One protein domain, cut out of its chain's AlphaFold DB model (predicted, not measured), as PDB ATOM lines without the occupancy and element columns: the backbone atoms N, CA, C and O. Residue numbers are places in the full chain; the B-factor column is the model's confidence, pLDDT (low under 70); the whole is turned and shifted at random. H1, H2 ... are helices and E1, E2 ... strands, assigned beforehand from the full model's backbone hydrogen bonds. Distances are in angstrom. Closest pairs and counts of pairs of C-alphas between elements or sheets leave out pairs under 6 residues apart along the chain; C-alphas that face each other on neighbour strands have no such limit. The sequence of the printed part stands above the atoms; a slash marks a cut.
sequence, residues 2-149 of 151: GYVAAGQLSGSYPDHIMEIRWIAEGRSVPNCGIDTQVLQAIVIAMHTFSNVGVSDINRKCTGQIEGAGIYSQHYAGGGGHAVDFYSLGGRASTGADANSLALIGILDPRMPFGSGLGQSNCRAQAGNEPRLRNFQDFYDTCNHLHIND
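AT A GLANCE: This is residues 2 to 149 of the 151 residues of an uncharacterized protein of Leifsonia aquatica ATCC 14665 (UniProt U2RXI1). A strongly twisted sheet of six strands runs through the domain, with the longest helix, H3, over one face along E3, and H5 packed on H3 but beside the strands at the sheet's level. H1 and H2 only graze the sheet near E1, H6 is off it between E4 and E5 along the chain, and a long stretch with no named element, residues 63 to 81, joins H4 to E3. The printed part has 148 residues with six named helices and six named strands, in the order H1 E1 H2 H3 E2 H4 E3 H5 E4 H6 E5 E6; the mixed sheet runs E1 E2 E3 E6 E4 E5. The class is mixed, helices and strands, with under half of the residues in named elements. The whole is compact, with a radius of gyration of the C-alphas of 14.1 A and spans of 43 by 34 by 26 A.

HOW THE PARTS SIT: H1, residues 2 to 5, comes closest to E1, residues 9 to 11, with the C-alphas of Tyr 3 and Leu 9, 5.7 A. E1, an edge strand, is the parallel neighbour of E2, residues 52 to 56; N 10 and O 52 are 2.9 A apart, within hydrogen-bond range. H2, residues 17 to 24, grazes the sheet with residues 17 to 18. H3, residues 36 to 48, is on one face, in two layers, helix and sheet; it is over E3, residues 82 to 88, at a height of 8.2 A over the sheet, and runs along the strands, at 7 degrees to E3 on the local plane. The closest C-alphas of H3 and E3 are those of Val 38 and Ala 82, 6.1 A. E1, H2, H3 and E2 make a strand-helix-strand unit, parallel neighbour strands with helices between, its crossover left-handed. E2 and E3 are antiparallel, with N 53 and O 87 at 2.8 A. H4, residues 59 to 62, is not on the sheet. H5, residues 98 to 107, touches H3, closest at the C-alphas of Ala 45 and Leu 103, 6.7 A, at a steep tilt of 47 degrees, opposite ways. E3, H5 and E4, residues 115 to 117, make a split unit with a right-handed crossover, E6, residues 145 to 148, between the strands. E6 is antiparallel to E3, N 83 and O 147 at 2.9 A, and to E4, N 148 and O 116 at 3.1 A. H6, residues 120 to 126, is only just not on the sheet, with 4 pairs of C-alphas within 10 A. E4, H6 and E5, residues 135 to 137, make a strand-helix-strand unit whose crossover is right-handed; E4 and E5 are parallel neighbours, with N 136 and O 115 at 2.7 A, within hydrogen-bond range. Every O i to N i+4 pair is within hydrogen-bond range in H2, H3, H5 and H6; H1 and H4 are too short for one.

IN THESE COORDINATES: H1 begins at C-alpha 2, (-4.334, 13.307, -12.778). First to last C-alpha, H3 measures 18.1 A, E3 16.4 A and H5 14.3 A. E6 ends at C-alpha 148, (12.767, 30.010, -19.183).

THE WHOLE: The C-alphas farthest apart are those of Arg 27 and Gly 127, 44.1 A. The printed part has no cut; the links H2 to H3 and H4 to E3 are long. Mean pLDDT of the printed part is 94.6, with residue 2 and residues 4 to 5 under 70.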
ATOM      1  N   GLY A   2      -4.054  13.614 -14.191       65.75
ATOM      2  CA  GLY A   2      -4.334  13.307 -12.778       65.75
ATOM      3  C   GLY A   2      -3.955  14.417 -11.791       65.75
ATOM      4  O   GLY A   2      -4.705  14.669 -10.863       65.75
ATOM      5  N   TYR A   3      -2.866  15.150 -12.039       70.31
ATOM      6  CA  TYR A   3      -2.401  16.217 -11.145       70.31
ATOM      7  C   TYR A   3      -3.272  17.482 -11.136       70.31
ATOM      8  O   TYR A   3      -3.460  18.082 -10.083       70.31
ATOM      9  N   VAL A   4      -3.843  17.868 -12.283       69.50
ATOM     10  CA  VAL A   4      -4.796  18.993 -12.361       69.50
ATOM     11  C   VAL A   4      -6.110  18.604 -11.687       69.50
ATOM     12  O   VAL A   4      -6.647  19.357 -10.884       69.50
ATOM     13  N   ALA A   5      -6.601  17.390 -11.957       65.44
ATOM     14  CA  ALA A   5      -7.815  16.870 -11.330       65.44
ATOM     15  C   ALA A   5      -7.657  16.656  -9.810       65.44
ATOM     16  O   ALA A   5      -8.621  16.818  -9.070       65.44
ATOM     17  N   ALA A   6      -6.447  16.335  -9.343       72.12
ATOM     18  CA  ALA A   6      -6.116  16.185  -7.926       72.12
ATOM     19  C   ALA A   6      -5.841  17.521  -7.205       72.12
ATOM     20  O   ALA A   6      -5.539  17.509  -6.015       72.12
ATOM     21  N   GLY A   7      -5.904  18.664  -7.901       76.62
ATOM     22  CA  GLY A   7      -5.605  19.982  -7.324       76.62
ATOM     23  C   GLY A   7      -4.123  20.212  -6.999       76.62
ATOM     24  O   GLY A   7      -3.782  21.174  -6.315       76.62
ATOM     25  N   GLN A   8      -3.234  19.345  -7.485       87.62
ATOM     26  CA  GLN A   8      -1.787  19.477  -7.311       87.62
ATOM     27  C   GLN A   8      -1.187  20.516  -8.268       87.62
ATOM     28  O   GLN A   8      -0.173  21.118  -7.933       87.62
ATOM     29  N   LEU A   9      -1.816  20.752  -9.422       92.06
ATOM     30  CA  LEU A   9      -1.466  21.831 -10.348       92.06
ATOM     31  C   LEU A   9      -2.685  22.729 -10.593       92.06
ATOM     32  O   LEU A   9      -3.731  22.232 -11.017       92.06
ATOM     33  N   SER A  10      -2.539  24.033 -10.364       92.94
ATOM     34  CA  SER A  10      -3.585  25.038 -10.587       92.94
ATOM     35  C   SER A  10      -3.101  26.203 -11.450       92.94
ATOM     36  O   SER A  10      -1.929  26.568 -11.403       92.94
ATOM     37  N   GLY A  11      -4.020  26.790 -12.217       91.56
ATOM     38  CA  GLY A  11      -3.801  28.010 -12.998       91.56
ATOM     39  C   GLY A  11      -4.374  29.248 -12.310       91.56
ATOM     40  O   GLY A  11      -5.299  29.118 -11.500       91.56
ATOM     41  N   SER A  12      -3.872  30.437 -12.648       88.00
ATOM     42  CA  SER A  12      -4.579  31.704 -12.393       88.00
ATOM     43  C   SER A  12      -5.491  32.088 -13.565       88.00
ATOM     44  O   SER A  12      -5.702  31.292 -14.472       88.00
ATOM     45  N   TYR A  13      -6.093  33.282 -13.521       83.75
ATOM     46  CA  TYR A  13      -6.771  33.870 -14.676       83.75
ATOM     47  C   TYR A  13      -5.863  34.928 -15.318       83.75
ATOM     48  O   TYR A  13      -5.387  35.793 -14.579       83.75
ATOM     49  N   PRO A  14      -5.715  34.942 -16.654       85.25
ATOM     50  CA  PRO A  14      -6.190  33.946 -17.623       85.25
ATOM     51  C   PRO A  14      -5.603  32.549 -17.388       85.25
ATOM     52  O   PRO A  14      -4.498  32.418 -16.878       85.25
ATOM     53  N   ASP A  15      -6.389  31.509 -17.684       85.19
ATOM     54  CA  ASP A  15      -5.934  30.128 -17.488       85.19
ATOM     55  C   ASP A  15      -4.864  29.801 -18.538       85.19
ATOM     56  O   ASP A  15      -5.017  30.163 -19.701       85.19
ATOM     57  N   HIS A  16      -3.803  29.117 -18.112       92.44
ATOM     58  CA  HIS A  16      -2.745  28.557 -18.963       92.44
ATOM     59  C   HIS A  16      -2.649  27.030 -18.818       92.44
ATOM     60  O   HIS A  16      -1.925  26.353 -19.546       92.44
ATOM     61  N   ILE A  17      -3.425  26.429 -17.908       92.56
ATOM     62  CA  ILE A  17      -3.436  24.980 -17.704       92.56
ATOM     63  C   ILE A  17      -4.051  24.262 -18.901       92.56
ATOM     64  O   ILE A  17      -3.672  23.120 -19.169       92.56
ATOM     65  N   MET A  18      -4.954  24.898 -19.661       91.56
ATOM     66  CA  MET A  18      -5.502  24.285 -20.879       91.56
ATOM     67  C   MET A  18      -4.424  23.925 -21.906       91.56
ATOM     68  O   MET A  18      -4.608  22.960 -22.640       91.56
ATOM     69  N   GLU A  19      -3.289  24.620 -21.920       92.88
ATOM     70  CA  GLU A  19      -2.172  24.315 -22.815       92.88
ATOM     71  C   GLU A  19      -1.584  22.932 -22.500       92.88
ATOM     72  O   GLU A  19      -1.473  22.073 -23.377       92.88
ATOM     73  N   ILE A  20      -1.341  22.651 -21.214       92.38
ATOM     74  CA  ILE A  20      -0.929  21.325 -20.730       92.38
ATOM     75  C   ILE A  20      -2.017  20.285 -21.024       92.38
ATOM     76  O   ILE A  20      -1.708  19.139 -21.363       92.38
ATOM     77  N   ARG A  21      -3.297  20.667 -20.906       90.88
ATOM     78  CA  ARG A  21      -4.420  19.772 -21.215       90.88
ATOM     79  C   ARG A  21      -4.407  19.335 -22.677       90.88
ATOM     80  O   ARG A  21      -4.489  18.140 -22.943       90.88
ATOM     81  N   TRP A  22      -4.237  20.273 -23.606       92.75
ATOM     82  CA  TRP A  22      -4.174  19.972 -25.035       92.75
ATOM     83  C   TRP A  22      -2.991  19.074 -25.382       92.75
ATOM     84  O   TRP A  22      -3.175  18.097 -26.106       92.75
ATOM     85  N   ILE A  23      -1.814  19.317 -24.795       91.31
ATOM     86  CA  ILE A  23      -0.658  18.425 -24.967       91.31
ATOM     87  C   ILE A  23      -0.976  17.014 -24.454       91.31
ATOM     88  O   ILE A  23      -0.721  16.034 -25.153       91.31
ATOM     89  N   ALA A  24      -1.583  16.890 -23.269       89.94
ATOM     90  CA  ALA A  24      -1.949  15.595 -22.693       89.94
ATOM     91  C   ALA A  24      -3.010  14.835 -23.512       89.94
ATOM     92  O   ALA A  24      -3.053  13.607 -23.467       89.94
ATOM     93  N   GLU A  25      -3.855  15.549 -24.252       92.38
ATOM     94  CA  GLU A  25      -4.849  14.993 -25.178       92.38
ATOM     95  C   GLU A  25      -4.257  14.646 -26.558       92.38
ATOM     96  O   GLU A  25      -4.965  14.116 -27.412       92.38
ATOM     97  N   GLY A  26      -2.979  14.956 -26.808       92.00
ATOM     98  CA  GLY A  26      -2.370  14.839 -28.138       92.00
ATOM     99  C   GLY A  26      -2.937  15.845 -29.145       92.00
ATOM    100  O   GLY A  26      -2.839  15.644 -30.357       92.00
ATOM    101  N   ARG A  27      -3.559  16.924 -28.661       94.38
ATOM    102  CA  ARG A  27      -4.182  17.959 -29.480       94.38
ATOM    103  C   ARG A  27      -3.174  19.060 -29.792       94.38
ATOM    104  O   ARG A  27      -2.763  19.812 -28.916       94.38
ATOM    105  N   SER A  28      -2.857  19.221 -31.072       92.00
ATOM    106  CA  SER A  28      -2.090  20.372 -31.550       92.00
ATOM    107  C   SER A  28      -3.004  21.587 -31.710       92.00
ATOM    108  O   SER A  28      -3.918  21.576 -32.537       92.00
ATOM    109  N   VAL A  29      -2.754  22.644 -30.937       93.81
ATOM    110  CA  VAL A  29      -3.440  23.939 -31.061       93.81
ATOM    111  C   VAL A  29      -2.424  24.982 -31.538       93.81
ATOM    112  O   VAL A  29      -1.347  25.074 -30.946       93.81
ATOM    113  N   PRO A  30      -2.711  25.743 -32.615       92.00
ATOM    114  CA  PRO A  30      -1.770  26.725 -33.144       92.00
ATOM    115  C   PRO A  30      -1.263  27.691 -32.069       92.00
ATOM    116  O   PRO A  30      -2.058  28.289 -31.347       92.00
ATOM    117  N   ASN A  31       0.060  27.853 -32.002       91.69
ATOM    118  CA  ASN A  31       0.769  28.705 -31.041       91.69
ATOM    119  C   ASN A  31       0.576  28.356 -29.554       91.69
ATOM    120  O   ASN A  31       0.876  29.200 -28.725       91.69
ATOM    121  N   CYS A  32       0.074  27.167 -29.205       94.69
ATOM    122  CA  CYS A  32      -0.061  26.718 -27.808       94.69
ATOM    123  C   CYS A  32       0.902  25.579 -27.453       94.69
ATOM    124  O   CYS A  32       0.611  24.757 -26.584       94.69
ATOM    125  N   GLY A  33       2.015  25.461 -28.181       94.56
ATOM    126  CA  GLY A  33       3.069  24.519 -27.815       94.56
ATOM    127  C   GLY A  33       3.730  24.946 -26.507       94.56
ATOM    128  O   GLY A  33       3.800  26.133 -26.212       94.56
ATOM    129  N   ILE A  34       4.222  23.986 -25.733       96.62
ATOM    130  CA  ILE A  34       5.090  24.254 -24.585       96.62
ATOM    131  C   ILE A  34       6.391  23.513 -24.853       96.62
ATOM    132  O   ILE A  34       6.352  22.328 -25.206       96.62
ATOM    133  N   ASP A  35       7.523  24.199 -24.708       96.62
ATOM    134  CA  ASP A  35       8.821  23.560 -24.862       96.62
ATOM    135  C   ASP A  35       8.996  22.435 -23.831       96.62
ATOM    136  O   ASP A  35       8.523  22.489 -22.689       96.62
ATOM    137  N   THR A  36       9.685  21.373 -24.239       95.19
ATOM    138  CA  THR A  36       9.887  20.204 -23.379       95.19
ATOM    139  C   THR A  36      10.691  20.511 -22.114       95.19
ATOM    140  O   THR A  36      10.436  19.878 -21.091       95.19
ATOM    141  N   GLN A  37      11.603  21.487 -22.136       97.19
ATOM    142  CA  GLN A  37      12.350  21.951 -20.963       97.19
ATOM    143  C   GLN A  37      11.422  22.653 -19.967       97.19
ATOM    144  O   GLN A  37      11.470  22.376 -18.768       97.19
ATOM    145  N   VAL A  38      10.508  23.488 -20.465       98.06
ATOM    146  CA  VAL A  38       9.493  24.158 -19.639       98.06
ATOM    147  C   VAL A  38       8.533  23.135 -19.028       98.06
ATOM    148  O   VAL A  38       8.276  23.163 -17.822       98.06
ATOM    149  N   LEU A  39       8.070  22.155 -19.813       96.25
ATOM    150  CA  LEU A  39       7.263  21.044 -19.292       96.25
ATOM    151  C   LEU A  39       8.007  20.247 -18.214       96.25
ATOM    152  O   LEU A  39       7.412  19.888 -17.196       96.25
ATOM    153  N   GLN A  40       9.301  19.978 -18.405       96.88
ATOM    154  CA  GLN A  40      10.121  19.293 -17.405       96.88
ATOM    155  C   GLN A  40      10.244  20.107 -16.114       96.88
ATOM    156  O   GLN A  40      10.098  19.530 -15.036       96.88
ATOM    157  N   ALA A  41      10.437  21.427 -16.197       98.19
ATOM    158  CA  ALA A  41      10.472  22.299 -15.025       98.19
ATOM    159  C   ALA A  41       9.157  22.234 -14.226       98.19
ATOM    160  O   ALA A  41       9.184  22.060 -13.005       98.19
ATOM    161  N   ILE A  42       8.006  22.271 -14.910       97.50
ATOM    162  CA  ILE A  42       6.678  22.133 -14.288       97.50
ATOM    163  C   ILE A  42       6.530  20.766 -13.606       97.50
ATOM    164  O   ILE A  42       6.104  20.683 -12.452       97.50
ATOM    165  N   VAL A  43       6.919  19.684 -14.284       95.69
ATOM    166  CA  VAL A  43       6.857  18.323 -13.729       95.69
ATOM    167  C   VAL A  43       7.754  18.188 -12.495       95.69
ATOM    168  O   VAL A  43       7.323  17.637 -11.483       95.69
ATOM    169  N   ILE A  44       8.975  18.726 -12.532       97.81
ATOM    170  CA  ILE A  44       9.893  18.722 -11.386       97.81
ATOM    171  C   ILE A  44       9.300  19.502 -10.210       97.81
ATOM    172  O   ILE A  44       9.328  19.001  -9.084       97.81
ATOM    173  N   ALA A  45       8.718  20.680 -10.451       98.06
ATOM    174  CA  ALA A  45       8.043  21.452  -9.410       98.06
ATOM    175  C   ALA A  45       6.914  20.634  -8.766       98.06
ATOM    176  O   ALA A  45       6.837  20.535  -7.543       98.06
ATOM    177  N   MET A  46       6.095  19.960  -9.573       95.75
ATOM    178  CA  MET A  46       5.013  19.109  -9.076       95.75
ATOM    179  C   MET A  46       5.505  17.885  -8.297       95.75
ATOM    180  O   MET A  46       4.850  17.472  -7.347       95.75
ATOM    181  N   HIS A  47       6.643  17.292  -8.657       95.69
ATOM    182  CA  HIS A  47       7.235  16.204  -7.871       95.69
ATOM    183  C   HIS A  47       7.906  16.688  -6.582       95.69
ATOM    184  O   HIS A  47       8.055  15.908  -5.642       95.69
ATOM    185  N   THR A  48       8.304  17.957  -6.536       96.88
ATOM    186  CA  THR A  48       8.957  18.572  -5.375       96.88
ATOM    187  C   THR A  48       7.933  19.077  -4.356       96.88
ATOM    188  O   THR A  48       8.162  18.977  -3.151       96.88
ATOM    189  N   PHE A  49       6.789  19.591  -4.817       96.69
ATOM    190  CA  PHE A  49       5.789  20.244  -3.976       96.69
ATOM    191  C   PHE A  49       4.401  19.617  -4.119       96.69
ATOM    192  O   PHE A  49       3.960  19.256  -5.206       96.69
ATOM    193  N   SER A  50       3.658  19.561  -3.012       89.44
ATOM    194  CA  SER A  50       2.303  18.990  -2.973       89.44
ATOM    195  C   SER A  50       1.243  19.815  -3.714       89.44
ATOM    196  O   SER A  50       0.183  19.289  -4.038       89.44
ATOM    197  N   ASN A  51       1.496  21.104  -3.954       94.69
ATOM    198  CA  ASN A  51       0.628  21.998  -4.719       94.69
ATOM    199  C   ASN A  51       1.495  23.032  -5.452       94.69
ATOM    200  O   ASN A  51       2.393  23.617  -4.848       94.69
ATOM    201  N   VAL A  52       1.227  23.239  -6.735       97.56
ATOM    202  CA  VAL A  52       1.939  24.172  -7.611       97.56
ATOM    203  C   VAL A  52       0.912  25.032  -8.340       97.56
ATOM    204  O   VAL A  52      -0.021  24.511  -8.949       97.56
ATOM    205  N   GLY A  53       1.087  26.347  -8.273       97.38
ATOM    206  CA  GLY A  53       0.307  27.327  -9.013       97.38
ATOM    207  C   GLY A  53       1.140  27.946 -10.128       97.38
ATOM    208  O   GLY A  53       2.216  28.478  -9.856       97.38
ATOM    209  N   VAL A  54       0.635  27.889 -11.358       97.56
ATOM    210  CA  VAL A  54       1.253  28.482 -12.552       97.56
ATOM    211  C   VAL A  54       0.383  29.628 -13.045       97.56
ATOM    212  O   VAL A  54      -0.828  29.451 -13.189       97.56
ATOM    213  N   SER A  55       0.977  30.800 -13.264       95.81
ATOM    214  CA  SER A  55       0.241  31.949 -13.786       95.81
ATOM    215  C   SER A  55       0.337  32.052 -15.290       95.81
ATOM    216  O   SER A  55      -0.658  32.401 -15.902       95.81
ATOM    217  N   ASP A  56       1.479  31.691 -15.878       96.31
ATOM    218  CA  ASP A  56       1.724  31.877 -17.303       96.31
ATOM    219  C   ASP A  56       2.622  30.785 -17.876       96.31
ATOM    220  O   ASP A  56       3.570  30.336 -17.227       96.31
ATOM    221  N   ILE A  57       2.326  30.375 -19.114       96.62
ATOM    222  CA  ILE A  57       3.172  29.473 -19.909       96.62
ATOM    223  C   ILE A  57       3.283  29.998 -21.348       96.62
ATOM    224  O   ILE A  57       4.246  30.693 -21.673       96.62
ATOM    225  N   ASN A  58       2.306  29.739 -22.222       96.38
ATOM    226  CA  ASN A  58       2.299  30.234 -23.595       96.38
ATOM    227  C   ASN A  58       1.290  31.381 -23.783       96.38
ATOM    228  O   ASN A  58       0.145  31.211 -24.208       96.38
ATOM    229  N   ARG A  59       1.768  32.610 -23.574       95.81
ATOM    230  CA  ARG A  59       0.988  33.831 -23.822       95.81
ATOM    231  C   ARG A  59       0.707  34.078 -25.311       95.81
ATOM    232  O   ARG A  59      -0.173  34.875 -25.645       95.81
ATOM    233  N   LYS A  60       1.409  33.410 -26.241       94.50
ATOM    234  CA  LYS A  60       1.195  33.606 -27.686       94.50
ATOM    235  C   LYS A  60      -0.204  33.189 -28.113       94.50
ATOM    236  O   LYS A  60      -0.804  33.901 -28.920       94.50
ATOM    237  N   CYS A  61      -0.729  32.079 -27.594       91.06
ATOM    238  CA  CYS A  61      -2.070  31.643 -27.974       91.06
ATOM    239  C   CYS A  61      -3.206  32.168 -27.102       91.06
ATOM    240  O   CYS A  61      -4.341  32.195 -27.576       91.06
ATOM    241  N   THR A  62      -2.924  32.654 -25.890       90.06
ATOM    242  CA  THR A  62      -3.910  33.440 -25.129       90.06
ATOM    243  C   THR A  62      -4.009  34.881 -25.639       90.06
ATOM    244  O   THR A  62      -5.024  35.544 -25.442       90.06
ATOM    245  N   GLY A  63      -2.974  35.364 -26.336       90.25
ATOM    246  CA  GLY A  63      -2.887  36.733 -26.840       90.25
ATOM    247  C   GLY A  63      -2.504  37.755 -25.767       90.25
ATOM    248  O   GLY A  63      -2.545  38.955 -26.041       90.25
ATOM    249  N   GLN A  64      -2.126  37.307 -24.567       91.06
ATOM    250  CA  GLN A  64      -1.667  38.190 -23.501       91.06
ATOM    251  C   GLN A  64      -0.323  38.825 -23.841       91.06
ATOM    252  O   GLN A  64       0.618  38.164 -24.280       91.06
ATOM    253  N   ILE A  65      -0.233  40.130 -23.601       91.19
ATOM    254  CA  ILE A  65       0.986  40.915 -23.765       91.19
ATOM    255  C   ILE A  65       1.292  41.547 -22.415       91.19
ATOM    256  O   ILE A  65       0.618  42.483 -21.991       91.19
ATOM    257  N   GLU A  66       2.309  41.019 -21.749       89.31
ATOM    258  CA  GLU A  66       2.721  41.410 -20.401       89.31
ATOM    259  C   GLU A  66       4.249  41.507 -20.337       89.31
ATOM    260  O   GLU A  66       4.949  40.957 -21.193       89.31
ATOM    261  N   GLY A  67       4.779  42.218 -19.340       86.94
ATOM    262  CA  GLY A  67       6.224  42.371 -19.143       86.94
ATOM    263  C   GLY A  67       6.955  42.843 -20.408       86.94
ATOM    264  O   GLY A  67       6.596  43.858 -21.004       86.94
ATOM    265  N   ALA A  68       7.958  42.076 -20.848       89.12
ATOM    266  CA  ALA A  68       8.740  42.321 -22.069       89.12
ATOM    267  C   ALA A  68       7.927  42.250 -23.389       89.12
ATOM    268  O   ALA A  68       8.484  42.364 -24.486       89.12
ATOM    269  N   GLY A  69       6.609  42.058 -23.310       93.12
ATOM    270  CA  GLY A  69       5.695  42.048 -24.440       93.12
ATOM    271  C   GLY A  69       5.998  40.906 -25.405       93.12
ATOM    272  O   GLY A  69       6.246  39.777 -24.991       93.12
ATOM    273  N   ILE A  70       6.020  41.200 -26.707       95.19
ATOM    274  CA  ILE A  70       6.261  40.182 -27.745       95.19
ATOM    275  C   ILE A  70       7.675  39.581 -27.717       95.19
ATOM    276  O   ILE A  70       7.919  38.592 -28.404       95.19
ATOM    277  N   TYR A  71       8.589  40.184 -26.954       93.88
ATOM    278  CA  TYR A  71       9.955  39.701 -26.766       93.88
ATOM    279  C   TYR A  71      10.091  38.764 -25.560       93.88
ATOM    280  O   TYR A  71      11.139  38.152 -25.388       93.88
ATOM    281  N   SER A  72       9.051  38.632 -24.729       94.50
ATOM    282  CA  SER A  72       9.024  37.646 -23.645       94.50
ATOM    283  C   SER A  72       9.052  36.228 -24.211       94.50
ATOM    284  O   SER A  72       8.367  35.952 -25.191       94.50
ATOM    285  N   GLN A  73       9.745  35.299 -23.559       96.81
ATOM    286  CA  GLN A  73       9.753  33.881 -23.942       96.81
ATOM    287  C   GLN A  73       8.411  33.167 -23.730       96.81
ATOM    288  O   GLN A  73       8.153  32.128 -24.336       96.81
ATOM    289  N   HIS A  74       7.478  33.773 -22.993       97.38
ATOM    290  CA  HIS A  74       6.085  33.332 -23.033       97.38
ATOM    291  C   HIS A  74       5.437  33.530 -24.417       97.38
ATOM    292  O   HIS A  74       4.425  32.895 -24.709       97.38
ATOM    293  N   TYR A  75       5.989  34.406 -25.269       97.00
ATOM    294  CA  TYR A  75       5.387  34.854 -26.531       97.00
ATOM    295  C   TYR A  75       6.288  34.668 -27.769       97.00
ATOM    296  O   TYR A  75       5.805  34.329 -28.855       97.00
ATOM    297  N   ALA A  76       7.588  34.927 -27.633       95.31
ATOM    298  CA  ALA A  76       8.585  34.843 -28.692       95.31
ATOM    299  C   ALA A  76       8.766  33.395 -29.181       95.31
ATOM    300  O   ALA A  76       8.433  32.447 -28.478       95.31
ATOM    301  N   GLY A  77       9.233  33.217 -30.422       91.44
ATOM    302  CA  GLY A  77       9.508  31.881 -30.982       91.44
ATOM    303  C   GLY A  77       8.287  30.975 -31.205       91.44
ATOM    304  O   GLY A  77       8.453  29.831 -31.603       91.44
ATOM    305  N   GLY A  78       7.059  31.471 -31.004       92.69
ATOM    306  CA  GLY A  78       5.838  30.646 -30.968       92.69
ATOM    307  C   GLY A  78       5.247  30.486 -29.561       92.69
ATOM    308  O   GLY A  78       4.155  29.931 -29.428       92.69
ATOM    309  N   GLY A  79       5.925  31.043 -28.552       94.81
ATOM    310  CA  GLY A  79       5.557  31.017 -27.141       94.81
ATOM    311  C   GLY A  79       5.859  29.682 -26.463       94.81
ATOM    312  O   GLY A  79       6.275  28.722 -27.105       94.81
ATOM    313  N   GLY A  80       5.629  29.625 -25.149       96.50
ATOM    314  CA  GLY A  80       5.801  28.397 -24.366       96.50
ATOM    315  C   GLY A  80       7.252  28.056 -24.016       96.50
ATOM    316  O   GLY A  80       7.522  26.912 -23.656       96.50
ATOM    317  N   HIS A  81       8.156  29.039 -24.093       98.00
ATOM    318  CA  HIS A  81       9.568  28.935 -23.703       98.00
ATOM    319  C   HIS A  81       9.837  29.433 -22.270       98.00
ATOM    320  O   HIS A  81      10.984  29.504 -21.835       98.00
ATOM    321  N   ALA A  82       8.781  29.766 -21.521       98.19
ATOM    322  CA  ALA A  82       8.857  30.218 -20.137       98.19
ATOM    323  C   ALA A  82       7.677  29.710 -19.296       98.19
ATOM    324  O   ALA A  82       6.623  29.355 -19.832       98.19
ATOM    325  N   VAL A  83       7.856  29.702 -17.976       98.50
ATOM    326  CA  VAL A  83       6.816  29.432 -16.981       98.50
ATOM    327  C   VAL A  83       6.952  30.373 -15.786       98.50
ATOM    328  O   VAL A  83       8.045  30.534 -15.239       98.50
ATOM    329  N   ASP A  84       5.815  30.913 -15.348       98.44
ATOM    330  CA  ASP A  84       5.697  31.718 -14.133       98.44
ATOM    331  C   ASP A  84       4.981  30.906 -13.045       98.44
ATOM    332  O   ASP A  84       3.806  30.547 -13.173       98.44
ATOM    333  N   PHE A  85       5.674  30.603 -11.944       98.56
ATOM    334  CA  PHE A  85       5.079  29.947 -10.778       98.56
ATOM    335  C   PHE A  85       4.641  30.995  -9.752       98.56
ATOM    336  O   PHE A  85       5.488  31.542  -9.046       98.56
ATOM    337  N   TYR A  86       3.339  31.242  -9.601       98.06
ATOM    338  CA  TYR A  86       2.832  32.151  -8.558       98.06
ATOM    339  C   TYR A  86       2.730  31.480  -7.179       98.06
ATOM    340  O   TYR A  86       2.610  32.170  -6.166       98.06
ATOM    341  N   SER A  87       2.737  30.142  -7.117       98.00
ATOM    342  CA  SER A  87       2.662  29.394  -5.858       98.00
ATOM    343  C   SER A  87       3.442  28.082  -5.913       98.00
ATOM    344  O   SER A  87       3.311  27.308  -6.861       98.00
ATOM    345  N   LEU A  88       4.205  27.790  -4.863       98.44
ATOM    346  CA  LEU A  88       4.922  26.530  -4.664       98.44
ATOM    347  C   LEU A  88       4.635  26.004  -3.256       98.44
ATOM    348  O   LEU A  88       4.763  26.721  -2.265       98.44
ATOM    349  N   GLY A  89       4.219  24.744  -3.143       96.75
ATOM    350  CA  GLY A  89       3.807  24.137  -1.872       96.75
ATOM    351  C   GLY A  89       2.586  24.814  -1.238       96.75
ATOM    352  O   GLY A  89       2.475  24.835  -0.013       96.75
ATOM    353  N   GLY A  90       1.707  25.413  -2.049       95.31
ATOM    354  CA  GLY A  90       0.554  26.189  -1.577       95.31
ATOM    355  C   GLY A  90       0.908  27.547  -0.954       95.31
ATOM    356  O   GLY A  90       0.073  28.139  -0.272       95.31
ATOM    357  N   ARG A  91       2.139  28.035  -1.147       96.81
ATOM    358  CA  ARG A  91       2.602  29.350  -0.686       96.81
ATOM    359  C   ARG A  91       2.955  30.218  -1.880       96.81
ATOM    360  O   ARG A  91       3.558  29.720  -2.822       96.81
ATOM    361  N   ALA A  92       2.618  31.503  -1.801       97.62
ATOM    362  CA  ALA A  92       2.961  32.466  -2.839       97.62
ATOM    363  C   ALA A  92       4.476  32.507  -3.080       97.62
ATOM    364  O   ALA A  92       5.254  32.577  -2.123       97.62
ATOM    365  N   SER A  93       4.859  32.478  -4.351       98.31
ATOM    366  CA  SER A  93       6.247  32.579  -4.787       98.31
ATOM    367  C   SER A  93       6.647  34.041  -4.948       98.31
ATOM    368  O   SER A  93       5.872  34.859  -5.435       98.31
ATOM    369  N   THR A  94       7.880  34.367  -4.582       98.12
ATOM    370  CA  THR A  94       8.467  35.703  -4.787       98.12
ATOM    371  C   THR A  94       9.760  35.663  -5.593       98.12
ATOM    372  O   THR A  94      10.374  36.705  -5.819       98.12
ATOM    373  N   GLY A  95      10.234  34.462  -5.934       97.88
ATOM    374  CA  GLY A  95      11.560  34.231  -6.501       97.88
ATOM    375  C   GLY A  95      12.698  34.263  -5.473       97.88
ATOM    376  O   GLY A  95      13.814  33.870  -5.810       97.88
ATOM    377  N   ALA A  96      12.420  34.670  -4.228       98.31
ATOM    378  CA  ALA A  96      13.378  34.734  -3.117       98.31
ATOM    379  C   ALA A  96      12.909  34.001  -1.845       98.31
ATOM    380  O   ALA A  96      13.654  33.914  -0.868       98.31
ATOM    381  N   ASP A  97      11.677  33.487  -1.826       98.19
ATOM    382  CA  ASP A  97      11.162  32.668  -0.730       98.19
ATOM    383  C   ASP A  97      11.792  31.262  -0.723       98.19
ATOM    384  O   ASP A  97      12.374  30.800  -1.705       98.19
ATOM    385  N   ALA A  98      11.660  30.554   0.402       98.31
ATOM    386  CA  ALA A  98      12.311  29.262   0.608       98.31
ATOM    387  C   ALA A  98      11.934  28.194  -0.437       98.31
ATOM    388  O   ALA A  98      12.792  27.395  -0.810       98.31
ATOM    389  N   ASN A  99      10.685  28.176  -0.919       98.56
ATOM    390  CA  ASN A  99      10.255  27.194  -1.914       98.56
ATOM    391  C   ASN A  99      10.781  27.568  -3.303       98.56
ATOM    392  O   ASN A  99      11.235  26.682  -4.029       98.56
ATOM    393  N   SER A 100      10.809  28.863  -3.637       98.62
ATOM    394  CA  SER A 100      11.478  29.344  -4.851       98.62
ATOM    395  C   SER A 100      12.960  28.962  -4.865       98.62
ATOM    396  O   SER A 100      13.416  28.329  -5.812       98.62
ATOM    397  N   LEU A 101      13.707  29.250  -3.793       98.69
ATOM    398  CA  LEU A 101      15.134  28.904  -3.702       98.69
ATOM    399  C   LEU A 101      15.379  27.391  -3.776       98.69
ATOM    400  O   LEU A 101      16.342  26.949  -4.407       98.69
ATOM    401  N   ALA A 102      14.502  26.586  -3.166       98.56
ATOM    402  CA  ALA A 102      14.575  25.133  -3.264       98.56
ATOM    403  C   ALA A 102      14.392  24.656  -4.712       98.56
ATOM    404  O   ALA A 102      15.179  23.838  -5.190       98.56
ATOM    405  N   LEU A 103      13.395  25.190  -5.427       98.69
ATOM    406  CA  LEU A 103      13.167  24.839  -6.827       98.69
ATOM    407  C   LEU A 103      14.326  25.295  -7.723       98.69
ATOM    408  O   LEU A 103      14.774  24.514  -8.557       98.69
ATOM    409  N   ILE A 104      14.862  26.501  -7.508       98.69
ATOM    410  CA  ILE A 104      16.032  27.019  -8.235       98.69
ATOM    411  C   ILE A 104      17.227  26.077  -8.064       98.69
ATOM    412  O   ILE A 104      17.821  25.662  -9.056       98.69
ATOM    413  N   GLY A 105      17.544  25.663  -6.833       98.44
ATOM    414  CA  GLY A 105      18.655  24.739  -6.573       98.44
ATOM    415  C   GLY A 105      18.477  23.356  -7.212       98.44
ATOM    416  O   GLY A 105      19.458  22.689  -7.545       98.44
ATOM    417  N   ILE A 106      17.232  22.917  -7.418       98.50
ATOM    418  CA  ILE A 106      16.921  21.685  -8.150       98.50
ATOM    419  C   ILE A 106      17.062  21.912  -9.660       98.50
ATOM    420  O   ILE A 106      17.628  21.068 -10.356       98.50
ATOM    421  N   LEU A 107      16.551  23.015 -10.193       98.56
ATOM    422  CA  LEU A 107      16.495  23.226 -11.636       98.56
ATOM    423  C   LEU A 107      17.816  23.699 -12.234       98.56
ATOM    424  O   LEU A 107      18.135  23.253 -13.329       98.56
ATOM    425  N   ASP A 108      18.616  24.500 -11.528       98.56
ATOM    426  CA  ASP A 108      19.875  25.048 -12.052       98.56
ATOM    427  C   ASP A 108      20.788  23.973 -12.676       98.56
ATOM    428  O   ASP A 108      21.125  24.093 -13.848       98.56
ATOM    429  N   PRO A 109      21.118  22.841 -12.022       97.69
ATOM    430  CA  PRO A 109      21.963  21.823 -12.653       97.69
ATOM    431  C   PRO A 109      21.282  21.019 -13.777       97.69
ATOM    432  O   PRO A 109      21.960  20.219 -14.424       97.69
ATOM    433  N   ARG A 110      19.965  21.160 -13.979       97.06
ATOM    434  CA  ARG A 110      19.154  20.369 -14.927       97.06
ATOM    435  C   ARG A 110      18.750  21.161 -16.165       97.06
ATOM    436  O   ARG A 110      18.658  20.573 -17.238       97.06
ATOM    437  N   MET A 111      18.515  22.459 -16.010       97.69
ATOM    438  CA  MET A 111      18.184  23.347 -17.114       97.69
ATOM    439  C   MET A 111      19.409  23.554 -18.016       97.69
ATOM    440  O   MET A 111      20.544  23.523 -17.522       97.69
ATOM    441  N   PRO A 112      19.218  23.753 -19.330       98.00
ATOM    442  CA  PRO A 112      20.313  24.060 -20.238       98.00
ATOM    443  C   PRO A 112      21.090  25.316 -19.819       98.00
ATOM    444  O   PRO A 112      20.537  26.259 -19.256       98.00
ATOM    445  N   PHE A 113      22.389  25.347 -20.123       98.06
ATOM    446  CA  PHE A 113      23.193  26.549 -19.909       98.06
ATOM    447  C   PHE A 113      22.629  27.717 -20.724       98.06
ATOM    448  O   PHE A 113      22.416  27.582 -21.928       98.06
ATOM    449  N   GLY A 114      22.425  28.859 -20.069       97.75
ATOM    450  CA  GLY A 114      21.817  30.040 -20.676       97.75
ATOM    451  C   GLY A 114      20.318  30.177 -20.433       97.75
ATOM    452  O   GLY A 114      19.741  31.163 -20.878       97.75
ATOM    453  N   SER A 115      19.695  29.240 -19.714       98.50
ATOM    454  CA  SER A 115      18.320  29.395 -19.240       98.50
ATOM    455  C   SER A 115      18.179  30.653 -18.393       98.50
ATOM    456  O   SER A 115      19.076  30.982 -17.623       98.50
ATOM    457  N   GLY A 116      17.061  31.354 -18.501       98.31
ATOM    458  CA  GLY A 116      16.812  32.559 -17.719       98.31
ATOM    459  C   GLY A 116      16.110  32.262 -16.398       98.31
ATOM    460  O   GLY A 116      15.341  31.303 -16.269       98.31
ATOM    461  N   LEU A 117      16.411  33.103 -15.414       98.62
ATOM    462  CA  LEU A 117      15.826  33.094 -14.082       98.62
ATOM    463  C   LEU A 117      15.468  34.530 -13.679       98.62
ATOM    464  O   LEU A 117      16.346  35.379 -13.512       98.62
ATOM    465  N   GLY A 118      14.177  34.802 -13.500       98.31
ATOM    466  CA  GLY A 118      13.709  36.122 -13.077       98.31
ATOM    467  C   GLY A 118      13.938  36.391 -11.588       98.31
ATOM    468  O   GLY A 118      14.505  35.578 -10.852       98.31
ATOM    469  N   GLN A 119      13.453  37.545 -11.124       98.31
ATOM    470  CA  GLN A 119      13.420  37.949  -9.709       98.31
ATOM    471  C   GLN A 119      14.797  38.093  -9.034       98.31
ATOM    472  O   GLN A 119      14.902  38.008  -7.805       98.31
ATOM    473  N   SER A 120      15.857  38.377  -9.794       98.31
ATOM    474  CA  SER A 120      17.196  38.593  -9.218       98.31
ATOM    475  C   SER A 120      17.237  39.773  -8.240       98.31
ATOM    476  O   SER A 120      17.863  39.714  -7.187       98.31
ATOM    477  N   ASN A 121      16.468  40.830  -8.508       98.38
ATOM    478  CA  ASN A 121      16.272  41.956  -7.591       98.38
ATOM    479  C   ASN A 121      15.671  41.532  -6.246       98.38
ATOM    480  O   ASN A 121      16.040  42.085  -5.211       98.38
ATOM    481  N   CYS A 122      14.768  40.554  -6.249       98.38
ATOM    482  CA  CYS A 122      14.101  40.066  -5.046       98.38
ATOM    483  C   CYS A 122      15.082  39.274  -4.175       98.38
ATOM    484  O   CYS A 122      15.146  39.479  -2.961       98.38
ATOM    485  N   ARG A 123      15.890  38.410  -4.802       98.38
ATOM    486  CA  ARG A 123      16.926  37.618  -4.123       98.38
ATOM    487  C   ARG A 123      18.080  38.476  -3.617       98.38
ATOM    488  O   ARG A 123      18.501  38.331  -2.468       98.38
ATOM    489  N   ALA A 124      18.527  39.443  -4.416       98.00
ATOM    490  CA  ALA A 124      19.527  40.422  -4.007       98.00
ATOM    491  C   ALA A 124      19.056  41.255  -2.803       98.00
ATOM    492  O   ALA A 124      19.800  41.408  -1.834       98.00
ATOM    493  N   GLN A 125      17.809  41.747  -2.817       98.00
ATOM    494  CA  GLN A 125      17.236  42.501  -1.696       98.00
ATOM    495  C   GLN A 125      17.108  41.649  -0.425       98.00
ATOM    496  O   GLN A 125      17.340  42.150   0.676       98.00
ATOM    497  N   ALA A 126      16.753  40.372  -0.565       97.75
ATOM    498  CA  ALA A 126      16.673  39.429   0.547       97.75
ATOM    499  C   ALA A 126      18.051  38.930   1.031       97.75
ATOM    500  O   ALA A 126      18.133  38.296   2.084       97.75
ATOM    501  N   GLY A 127      19.130  39.212   0.290       97.81
ATOM    502  CA  GLY A 127      20.488  38.774   0.612       97.81
ATOM    503  C   GLY A 127      20.697  37.262   0.475       97.81
ATOM    504  O   GLY A 127      21.524  36.699   1.190       97.81
ATOM    505  N   ASN A 128      19.931  36.597  -0.396       95.62
ATOM    506  CA  ASN A 128      19.887  35.136  -0.504       95.62
ATOM    507  C   ASN A 128      20.070  34.607  -1.939       95.62
ATOM    508  O   ASN A 128      19.597  33.516  -2.256       95.62
ATOM    509  N   GLU A 129      20.781  35.358  -2.784       95.25
ATOM    510  CA  GLU A 129      21.123  34.950  -4.152       95.25
ATOM    511  C   GLU A 129      21.906  33.620  -4.161       95.25
ATOM    512  O   GLU A 129      22.998  33.543  -3.577       95.25
ATOM    513  N   PRO A 130      21.381  32.551  -4.788       95.06
ATOM    514  CA  PRO A 130      22.108  31.305  -4.941       95.06
ATOM    515  C   PRO A 130      23.258  31.463  -5.937       95.06
ATOM    516  O   PRO A 130      23.233  32.272  -6.859       95.06
ATOM    517  N   ARG A 131      24.280  30.616  -5.801       96.00
ATOM    518  CA  ARG A 131      25.303  30.496  -6.839       96.00
ATOM    519  C   ARG A 131      24.751  29.661  -7.992       96.00
ATOM    520  O   ARG A 131      24.634  28.447  -7.853       96.00
ATOM    521  N   LEU A 132      24.473  30.316  -9.111       97.38
ATOM    522  CA  LEU A 132      23.945  29.691 -10.322       97.38
ATOM    523  C   LEU A 132      25.061  29.150 -11.220       97.38
ATOM    524  O   LEU A 132      26.165  29.707 -11.277       97.38
ATOM    525  N   ARG A 133      24.776  28.050 -11.917       97.44
ATOM    526  CA  ARG A 133      25.671  27.436 -12.903       97.44
ATOM    527  C   ARG A 133      25.141  27.582 -14.322       97.44
ATOM    528  O   ARG A 133      25.932  27.881 -15.214       97.44
ATOM    529  N   ASN A 134      23.860  27.299 -14.532       98.25
ATOM    530  CA  ASN A 134      23.253  27.285 -15.862       98.25
ATOM    531  C   ASN A 134      22.261  28.429 -16.046       98.25
ATOM    532  O   ASN A 134      22.117  28.902 -17.175       98.25
ATOM    533  N   PHE A 135      21.622  28.882 -14.964       98.56
ATOM    534  CA  PHE A 135      20.729  30.028 -15.022       98.56
ATOM    535  C   PHE A 135      21.470  31.358 -15.207       98.56
ATOM    536  O   PHE A 135      22.558  31.572 -14.666       98.56
ATOM    537  N   GLN A 136      20.837  32.262 -15.950       97.94
ATOM    538  CA  GLN A 136      21.191  33.666 -16.098       97.94
ATOM    539  C   GLN A 136      20.108  34.529 -15.456       97.94
ATOM    540  O   GLN A 136      18.942  34.490 -15.850       97.94
ATOM    541  N   ASP A 137      20.514  35.314 -14.468       96.94
ATOM    542  CA  ASP A 137      19.616  36.178 -13.718       96.94
ATOM    543  C   ASP A 137      19.145  37.390 -14.515       96.94
ATOM    544  O   ASP A 137      19.927  38.055 -15.199       96.94
ATOM    545  N   PHE A 138      17.885  37.764 -14.312       97.75
ATOM    546  CA  PHE A 138      17.362  39.050 -14.752       97.75
ATOM    547  C   PHE A 138      16.316  39.625 -13.787       97.75
ATOM    548  O   PHE A 138      15.783  38.951 -12.902       97.75
ATOM    549  N   TYR A 139      16.078  40.928 -13.936       97.50
ATOM    550  CA  TYR A 139      15.132  41.679 -13.117       97.50
ATOM    551  C   TYR A 139      13.690  41.293 -13.446       97.50
ATOM    552  O   TYR A 139      13.301  41.345 -14.612       97.50
ATOM    553  N   ASP A 140      12.881  41.030 -12.420       97.25
ATOM    554  CA  ASP A 140      11.442  40.821 -12.575       97.25
ATOM    555  C   ASP A 140      10.682  41.102 -11.256       97.25
ATOM    556  O   ASP A 140      11.253  41.277 -10.177       97.25
ATOM    557  N   THR A 141       9.363  41.214 -11.334       96.25
ATOM    558  CA  THR A 141       8.466  41.493 -10.213       96.25
ATOM    559  C   THR A 141       8.417  40.342  -9.201       96.25
ATOM    560  O   THR A 141       8.335  39.173  -9.561       96.25
ATOM    561  N   CYS A 142       8.441  40.672  -7.903       97.31
ATOM    562  CA  CYS A 142       8.576  39.708  -6.798       97.31
ATOM    563  C   CYS A 142       7.264  39.005  -6.397       97.31
ATOM    564  O   CYS A 142       7.009  38.808  -5.207       97.31
ATOM    565  N   ASN A 143       6.399  38.686  -7.361       96.69
ATOM    566  CA  ASN A 143       5.090  38.055  -7.135       96.69
ATOM    567  C   ASN A 143       4.956  36.659  -7.777       96.69
ATOM    568  O   ASN A 143       3.880  36.066  -7.712       96.69
ATOM    569  N   HIS A 144       6.026  36.155  -8.390       98.19
ATOM    570  CA  HIS A 144       6.131  34.809  -8.940       98.19
ATOM    571  C   HIS A 144       7.608  34.381  -8.998       98.19
ATOM    572  O   HIS A 144       8.498  35.130  -8.590       98.19
ATOM    573  N   LEU A 145       7.862  33.165  -9.476       98.69
ATOM    574  CA  LEU A 145       9.179  32.697  -9.904       98.69
ATOM    575  C   LEU A 145       9.141  32.427 -11.413       98.69
ATOM    576  O   LEU A 145       8.427  31.515 -11.834       98.69
ATOM    577  N   HIS A 146       9.914  33.188 -12.186       98.69
ATOM    578  CA  HIS A 146      10.053  33.026 -13.632       98.69
ATOM    579  C   HIS A 146      11.220  32.108 -13.988       98.69
ATOM    580  O   HIS A 146      12.346  32.322 -13.526       98.69
ATOM    581  N   ILE A 147      10.974  31.136 -14.866       98.69
ATOM    582  CA  ILE A 147      11.998  30.256 -15.440       98.69
ATOM    583  C   ILE A 147      11.761  30.107 -16.942       98.69
ATOM    584  O   ILE A 147      10.643  29.817 -17.367       98.69
ATOM    585  N   ASN A 148      12.826  30.202 -17.736       98.50
ATOM    586  CA  ASN A 148      12.767  30.010 -19.183       98.50
ATOM    587  C   ASN A 148      13.943  29.183 -19.725       98.50
ATOM    588  O   ASN A 148      14.990  29.030 -19.090       98.50
ATOM    589  N   ASP A 149      13.776  28.632 -20.925       97.50
ATOM    590  CA  ASP A 149      14.868  27.990 -21.667       97.50
ATOM    591  C   ASP A 149      15.801  29.034 -22.333       97.50
ATOM    592  O   ASP A 149      15.548  30.232 -22.217       97.50
TER     593      ASP A 149